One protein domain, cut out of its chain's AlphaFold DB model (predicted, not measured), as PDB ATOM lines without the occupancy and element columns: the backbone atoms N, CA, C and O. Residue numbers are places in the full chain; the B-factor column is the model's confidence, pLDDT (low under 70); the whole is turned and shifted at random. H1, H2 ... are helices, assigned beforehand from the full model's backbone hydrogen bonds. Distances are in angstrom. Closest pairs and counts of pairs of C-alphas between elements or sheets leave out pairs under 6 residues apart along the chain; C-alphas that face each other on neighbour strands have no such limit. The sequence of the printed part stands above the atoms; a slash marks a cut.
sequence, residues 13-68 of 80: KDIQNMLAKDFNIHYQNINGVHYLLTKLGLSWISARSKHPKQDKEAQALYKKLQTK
ATOM      1  N   LYS A  13     401.991 447.991 371.872       90.88
ATOM      2  CA  LYS A  13     400.942 448.459 372.793       90.88
ATOM      3  C   LYS A  13     400.026 447.329 373.274       90.88
ATOM      4  O   LYS A  13     399.619 447.315 374.427       90.88
ATOM      5  N   ASP A  14     399.709 446.372 372.402       90.19
ATOM      6  CA  ASP A  14     398.881 445.225 372.784       90.19
ATOM      7  C   ASP A  14     399.632 444.330 373.782       90.19
ATOM      8  O   ASP A  14     399.046 443.862 374.753       90.19
ATOM      9  N   ILE A  15     400.944 444.160 373.582       90.94
ATOM     10  CA  ILE A  15     401.820 443.422 374.501       90.94
ATOM     11  C   ILE A  15     401.941 444.158 375.839       90.94
ATOM     12  O   ILE A  15     401.814 443.527 376.881       90.94
ATOM     13  N   GLN A  16     402.105 445.486 375.825       94.12
ATOM     14  CA  GLN A  16     402.096 446.324 377.032       94.12
ATOM     15  C   GLN A  16     400.813 446.113 377.850       94.12
ATOM     16  O   GLN A  16     400.879 445.881 379.053       94.12
ATOM     17  N   ASN A  17     399.653 446.139 377.190       93.19
ATOM     18  CA  ASN A  17     398.366 445.949 377.855       93.19
ATOM     19  C   ASN A  17     398.203 444.525 378.408       93.19
ATOM     20  O   ASN A  17     397.628 444.354 379.478       93.19
ATOM     21  N   MET A  18     398.708 443.504 377.708       92.81
ATOM     22  CA  MET A  18     398.719 442.129 378.223       92.81
ATOM     23  C   MET A  18     399.621 441.988 379.445       92.81
ATOM     24  O   MET A  18     399.217 441.361 380.414       92.81
ATOM     25  N   LEU A  19     400.813 442.589 379.432       93.94
ATOM     26  CA  LEU A  19     401.714 442.573 380.587       93.94
ATOM     27  C   LEU A  19     401.058 443.216 381.816       93.94
ATOM     28  O   LEU A  19     401.140 442.663 382.910       93.94
ATOM     29  N   ALA A  20     400.337 444.322 381.626       95.31
ATOM     30  CA  ALA A  20     399.581 444.963 382.697       95.31
ATOM     31  C   ALA A  20     398.412 444.093 383.192       95.31
ATOM     32  O   ALA A  20     398.205 443.972 384.394       95.31
ATOM     33  N   LYS A  21     397.654 443.472 382.281       94.88
ATOM     34  CA  LYS A  21     396.454 442.697 382.627       94.88
ATOM     35  C   LYS A  21     396.772 441.340 383.257       94.88
ATOM     36  O   LYS A  21     396.167 440.981 384.260       94.88
ATOM     37  N   ASP A  22     397.679 440.589 382.645       95.38
ATOM     38  CA  ASP A  22     397.893 439.175 382.958       95.38
ATOM     39  C   ASP A  22     399.039 438.986 383.969       95.38
ATOM     40  O   ASP A  22     399.066 437.992 384.688       95.38
ATOM     41  N   PHE A  23     399.968 439.948 384.049       94.19
ATOM     42  CA  PHE A  23     401.158 439.872 384.907       94.19
ATOM     43  C   PHE A  23     401.286 441.044 385.896       94.19
ATOM     44  O   PHE A  23     402.225 441.061 386.687       94.19
ATOM     45  N   ASN A  24     400.372 442.025 385.867       95.50
ATOM     46  CA  ASN A  24     400.433 443.259 386.665       95.50
ATOM     47  C   ASN A  24     401.747 444.056 386.494       95.50
ATOM     48  O   ASN A  24     402.183 444.769 387.398       95.50
ATOM     49  N   ILE A  25     402.394 443.945 385.328       94.31
ATOM     50  CA  ILE A  25     403.630 444.669 385.008       94.31
ATOM     51  C   ILE A  25     403.285 445.897 384.171       94.31
ATOM     52  O   ILE A  25     402.891 445.796 383.006       94.31
ATOM     53  N   HIS A  26     403.486 447.077 384.755       94.94
ATOM     54  CA  HIS A  26     403.130 448.355 384.143       94.94
ATOM     55  C   HIS A  26     404.364 449.059 383.595       94.94
ATOM     56  O   HIS A  26     405.072 449.773 384.301       94.94
ATOM     57  N   TYR A  27     404.618 448.886 382.303       94.75
ATOM     58  CA  TYR A  27     405.605 449.709 381.610       94.75
ATOM     59  C   TYR A  27     405.024 451.095 381.333       94.75
ATOM     60  O   TYR A  27     403.940 451.190 380.764       94.75
ATOM     61  N   GLN A  28     405.755 452.169 381.642       91.81
ATOM     62  CA  GLN A  28     405.347 453.526 381.246       91.81
ATOM     63  C   GLN A  28     405.563 453.759 379.740       91.81
ATOM     64  O   GLN A  28     404.716 454.343 379.065       91.81
ATOM     65  N   ASN A  29     406.666 453.243 379.183       93.19
ATOM     66  CA  ASN A  29     407.053 453.434 377.783       93.19
ATOM     67  C   ASN A  29     407.057 452.107 376.996       93.19
ATOM     68  O   ASN A  29     407.550 451.082 377.467       93.19
ATOM     69  N   ILE A  30     406.574 452.152 375.750       91.50
ATOM     70  CA  ILE A  30     406.626 451.058 374.766       91.50
ATOM     71  C   ILE A  30     408.057 450.554 374.518       91.50
ATOM     72  O   ILE A  30     408.250 449.360 374.294       91.50
ATOM     73  N   ASN A  31     409.058 451.432 374.598       93.00
ATOM     74  CA  ASN A  31     410.462 451.059 374.412       93.00
ATOM     75  C   ASN A  31     410.934 450.030 375.452       93.00
ATOM     76  O   ASN A  31     411.735 449.157 375.122       93.00
ATOM     77  N   GLY A  32     410.399 450.076 376.678       93.88
ATOM     78  CA  GLY A  32     410.700 449.080 377.711       93.88
ATOM     79  C   GLY A  32     410.184 447.688 377.341       93.88
ATOM     80  O   GLY A  32     410.893 446.698 377.499       93.88
ATOM     81  N   VAL A  33     408.990 447.622 376.744       93.81
ATOM     82  CA  VAL A  33     408.412 446.369 376.233       93.81
ATOM     83  C   VAL A  33     409.225 445.836 375.054       93.81
ATOM     84  O   VAL A  33     409.478 444.638 374.965       93.81
ATOM     85  N   HIS A  34     409.677 446.717 374.162       92.31
ATOM     86  CA  HIS A  34     410.564 446.340 373.064       92.31
ATOM     87  C   HIS A  34     411.884 445.744 373.574       92.31
ATOM     88  O   HIS A  34     412.287 444.675 373.124       92.31
ATOM     89  N   TYR A  35     412.524 446.393 374.550       93.81
ATOM     90  CA  TYR A  35     413.765 445.907 375.153       93.81
ATOM     91  C   TYR A  35     413.590 444.545 375.832       93.81
ATOM     92  O   TYR A  35     414.419 443.655 375.642       93.81
ATOM     93  N   LEU A  36     412.489 444.364 376.573       93.31
ATOM     94  CA  LEU A  36     412.135 443.086 377.189       93.31
ATOM     95  C   LEU A  36     412.042 441.971 376.140       93.31
ATOM     96  O   LEU A  36     412.652 440.919 376.311       93.31
ATOM     97  N   LEU A  37     411.322 442.206 375.041       91.75
ATOM     98  CA  LEU A  37     411.186 441.216 373.969       91.75
ATOM     99  C   LEU A  37     412.547 440.846 373.376       91.75
ATOM    100  O   LEU A  37     412.852 439.661 373.262       91.75
ATOM    101  N   THR A  38     413.392 441.837 373.086       92.69
ATOM    102  CA  THR A  38     414.742 441.605 372.555       92.69
ATOM    103  C   THR A  38     415.600 440.784 373.515       92.69
ATOM    104  O   THR A  38     416.297 439.870 373.080       92.69
ATOM    105  N   LYS A  39     415.522 441.049 374.826       93.81
ATOM    106  CA  LYS A  39     416.221 440.258 375.852       93.81
ATOM    107  C   LYS A  39     415.749 438.807 375.913       93.81
ATOM    108  O   LYS A  39     416.553 437.930 376.203       93.81
ATOM    109  N   LEU A  40     414.481 438.558 375.601       92.12
ATOM    110  CA  LEU A  40     413.903 437.216 375.507       92.12
ATOM    111  C   LEU A  40     414.164 436.539 374.147       92.12
ATOM    112  O   LEU A  40     413.673 435.438 373.915       92.12
ATOM    113  N   GLY A  41     414.898 437.180 373.228       90.38
ATOM    114  CA  GLY A  41     415.111 436.669 371.869       90.38
ATOM    115  C   GLY A  41     413.855 436.723 370.988       90.38
ATOM    116  O   GLY A  41     413.778 436.050 369.963       90.38
ATOM    117  N   LEU A  42     412.856 437.513 371.382       87.94
ATOM    118  CA  LEU A  42     411.582 437.662 370.688       87.94
ATOM    119  C   LEU A  42     411.532 438.983 369.914       87.94
ATOM    120  O   LEU A  42     412.110 439.991 370.312       87.94
ATOM    121  N   SER A  43     410.761 439.009 368.826       84.69
ATOM    122  CA  SER A  43     410.431 440.248 368.117       84.69
ATOM    123  C   SER A  43     408.918 440.417 367.993       84.69
ATOM    124  O   SER A  43     408.178 439.463 367.767       84.69
ATOM    125  N   TRP A  44     408.433 441.657 368.101       78.69
ATOM    126  CA  TRP A  44     407.012 441.985 367.918       78.69
ATOM    127  C   TRP A  44     406.568 441.910 366.447       78.69
ATOM    128  O   TRP A  44     405.385 442.049 366.136       78.69
ATOM    129  N   ILE A  45     407.516 441.738 365.519       69.81
ATOM    130  CA  ILE A  45     407.268 441.777 364.075       69.81
ATOM    131  C   ILE A  45     406.632 440.474 363.570       69.81
ATOM    132  O   ILE A  45     405.891 440.502 362.585       69.81
ATOM    133  N   SER A  46     406.839 439.356 364.268       59.31
ATOM    134  CA  SER A  46     406.424 438.022 363.819       59.31
ATOM    135  C   SER A  46     405.021 437.587 364.264       59.31
ATOM    136  O   SER A  46     404.503 436.599 363.747       59.31
ATOM    137  N   ALA A  47     404.348 438.326 365.152       62.75
ATOM    138  CA  ALA A  47     403.017 437.965 365.643       62.75
ATOM    139  C   ALA A  47     401.903 438.390 364.659       62.75
ATOM    140  O   ALA A  47     401.146 439.343 364.887       62.75
ATOM    141  N   ARG A  48     401.817 437.702 363.516       68.38
ATOM    142  CA  ARG A  48     400.702 437.832 362.562       68.38
ATOM    143  C   ARG A  48     399.637 436.789 362.868       68.38
ATOM    144  O   ARG A  48     399.956 435.636 363.126       68.38
ATOM    145  N   SER A  49     398.371 437.207 362.832       70.44
ATOM    146  CA  SER A  49     397.259 436.273 363.004       70.44
ATOM    147  C   SER A  49     397.295 435.218 361.907       70.44
ATOM    148  O   SER A  49     397.508 435.544 360.735       70.44
ATOM    149  N   LYS A  50     397.017 433.966 362.275       72.44
ATOM    150  CA  LYS A  50     396.716 432.919 361.300       72.44
ATOM    151  C   LYS A  50     395.485 433.357 360.502       72.44
ATOM    152  O   LYS A  50     394.496 433.791 361.096       72.44
ATOM    153  N   HIS A  51     395.553 433.305 359.173       73.44
ATOM    154  CA  HIS A  51     394.394 433.624 358.344       73.44
ATOM    155  C   HIS A  51     393.378 432.470 358.448       73.44
ATOM    156  O   HIS A  51     393.790 431.316 358.324       73.44
ATOM    157  N   PRO A  52     392.076 432.724 358.673       75.75
ATOM    158  CA  PRO A  52     391.082 431.660 358.855       75.75
ATOM    159  C   PRO A  52     390.953 430.732 357.642       75.75
ATOM    160  O   PRO A  52     390.734 429.541 357.816       75.75
ATOM    161  N   LYS A  53     391.175 431.236 356.420       81.56
ATOM    162  CA  LYS A  53     391.198 430.419 355.192       81.56
ATOM    163  C   LYS A  53     392.585 429.837 354.878       81.56
ATOM    164  O   LYS A  53     392.863 429.481 353.737       81.56
ATOM    165  N   GLN A  54     393.509 429.821 355.844       81.88
ATOM    166  CA  GLN A  54     394.846 429.276 355.631       81.88
ATOM    167  C   GLN A  54     394.802 427.748 355.594       81.88
ATOM    168  O   GLN A  54     394.804 427.099 356.641       81.88
ATOM    169  N   ASP A  55     394.878 427.198 354.389       88.19
ATOM    170  CA  ASP A  55     395.125 425.780 354.159       88.19
ATOM    171  C   ASP A  55     396.635 425.523 354.003       88.19
ATOM    172  O   ASP A  55     397.292 426.041 353.096       88.19
ATOM    173  N   LYS A  56     397.208 424.751 354.933       86.06
ATOM    174  CA  LYS A  56     398.640 424.423 354.929       86.06
ATOM    175  C   LYS A  56     398.996 423.389 353.863       86.06
ATOM    176  O   LYS A  56     400.102 423.456 353.327       86.06
ATOM    177  N   GLU A  57     398.096 422.457 353.567       88.25
ATOM    178  CA  GLU A  57     398.337 421.382 352.606       88.25
ATOM    179  C   GLU A  57     398.318 421.939 351.189       88.25
ATOM    180  O   GLU A  57     399.278 421.737 350.443       88.25
ATOM    181  N   ALA A  58     397.320 422.768 350.869       87.25
ATOM    182  CA  ALA A  58     397.266 423.491 349.601       87.25
ATOM    183  C   ALA A  58     398.502 424.390 349.394       87.25
ATOM    184  O   ALA A  58     399.088 424.412 348.311       87.25
ATOM    185  N   GLN A  59     398.969 425.088 350.441       88.00
ATOM    186  CA  GLN A  59     400.196 425.897 350.375       88.00
ATOM    187  C   GLN A  59     401.453 425.055 350.148       88.00
ATOM    188  O   GLN A  59     402.339 425.463 349.395       88.00
ATOM    189  N   ALA A  60     401.566 423.905 350.814       88.81
ATOM    190  CA  ALA A  60     402.700 423.005 350.649       88.81
ATOM    191  C   ALA A  60     402.715 422.379 349.248       88.81
ATOM    192  O   ALA A  60     403.771 422.338 348.616       88.81
ATOM    193  N   LEU A  61     401.553 421.949 348.750       89.62
ATOM    194  CA  LEU A  61     401.384 421.431 347.397       89.62
ATOM    195  C   LEU A  61     401.758 422.498 346.361       89.62
ATOM    196  O   LEU A  61     402.612 422.243 345.517       89.62
ATOM    197  N   TYR A  62     401.225 423.718 346.484       84.38
ATOM    198  CA  TYR A  62     401.571 424.844 345.612       84.38
ATOM    199  C   TYR A  62     403.084 425.108 345.573       84.38
ATOM    200  O   TYR A  62     403.671 425.200 344.496       84.38
ATOM    201  N   LYS A  63     403.748 425.176 346.737       84.81
ATOM    202  CA  LYS A  63     405.201 425.412 346.819       84.81
ATOM    203  C   LYS A  63     406.018 424.308 346.140       84.81
ATOM    204  O   LYS A  63     406.991 424.619 345.459       84.81
ATOM    205  N   LYS A  64     405.618 423.039 346.301       84.69
ATOM    206  CA  LYS A  64     406.260 421.885 345.644       84.69
ATOM    207  C   LYS A  64     406.050 421.896 344.126       84.69
ATOM    208  O   LYS A  64     406.962 421.541 343.383       84.69
ATOM    209  N   LEU A  65     404.871 422.317 343.664       78.88
ATOM    210  CA  LEU A  65     404.555 422.446 342.238       78.88
ATOM    211  C   LEU A  65     405.328 423.605 341.587       78.88
ATOM    212  O   LEU A  65     405.854 423.441 340.488       78.88
ATOM    213  N   GLN A  66     405.508 424.730 342.290       68.50
ATOM    214  CA  GLN A  66     406.339 425.848 341.821       68.50
ATOM    215  C   GLN A  66     407.815 425.480 341.623       68.50
ATOM    216  O   GLN A  66     408.495 426.098 340.808       68.50
ATOM    217  N   THR A  67     408.329 424.467 342.326       60.31
ATOM    218  CA  THR A  67     409.714 424.010 342.133       60.31
ATOM    219  C   THR A  67     409.894 423.201 340.843       60.31
ATOM    220  O   THR A  67     411.025 423.010 340.408       60.31
ATOM    221  N   LYS A  68     408.800 422.724 340.227       59.94
ATOM    222  CA  LYS A  68     408.827 421.814 339.069       59.94
ATOM    223  C   LYS A  68     408.216 422.377 337.779       59.94
ATOM    224  O   LYS A  68     408.295 421.698 336.762       59.94
TER     225      LYS A  68
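AT A GLANCE: This is residues 13 to 68 of the 80 residues of the protein "HTH_33 domain-containing protein" of uncultured Gammaproteobacteria bacterium (UniProt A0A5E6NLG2). A small head of two helices, H1 and H2, set nearly at right angles, sits at one end of a long arm: residues 45 to 68 stand free and stick out from it, first as a strand-less, helix-less stretch and then as the helix H3 towards the far end. The middle of the length is a single thread of chain, with H3 touching neither of the other helices. The printed part has 56 residues with three named helices, H1, H2 and H3 in that order along the chain, and no named strand; its class is all helix. The whole is extended, with a radius of gyration of the C-alphas of 17.7 A, and the C-alphas span 52 by 22 by 14 A.

IN THESE COORDINATES: Begin with the two longest helices by residues, H1 and H3, with 11 residues each. Find C-alpha 13 at (400.942, 448.459, 372.793); from there H1, residues 13 to 23, runs 14.9 A to C-alpha 23 at (401.158, 439.872, 384.907). Then look at C-alpha 56, at (398.640, 424.423, 354.929), where H3, residues 56 to 66, begins; it runs 15.3 A to C-alpha 66 at (406.339, 425.848, 341.821). Between them in the chain you will find H2, residues 30 to 39, which is 14.5 A from first to last C-alpha.

HOW THE PARTS SIT: Start at H1 and look for Gln 16, whose C-alpha is 6.4 A from that of Val 33 in H2, the closest C-alphas of the two helices. H1 and H2 touch, with 4 pairs of C-alphas within 8 A. Their lines are about perpendicular, at 73 degrees, and their centres are 12.4 A apart. Moving outward along residues 40 to 55, you reach H3, which is apart from H1 and also apart from H2. In the backbones of H1, H2 and H3, every O i to N i+4 pair is within hydrogen-bond range.

THE WHOLE: Look at Gln 28 and Lys 68 for the two C-alphas farthest apart, 52.9 A from each other; the outline is a rod. Without the residues that stand free, the body has 32 residues and spans 22 by 16 by 13 A, with a radius of gyration of 8.8 A. The link from H1 to H2, 6 residues, is short but not tight, and the link from H2 to H3, 16 residues, is long. The printed part runs from residue 13 to residue 68 and has no cut. The mean pLDDT of the printed part is 85.8; look for the values under 70 at residues 45 to 48 and 66 to 68, where the model's confidence is low.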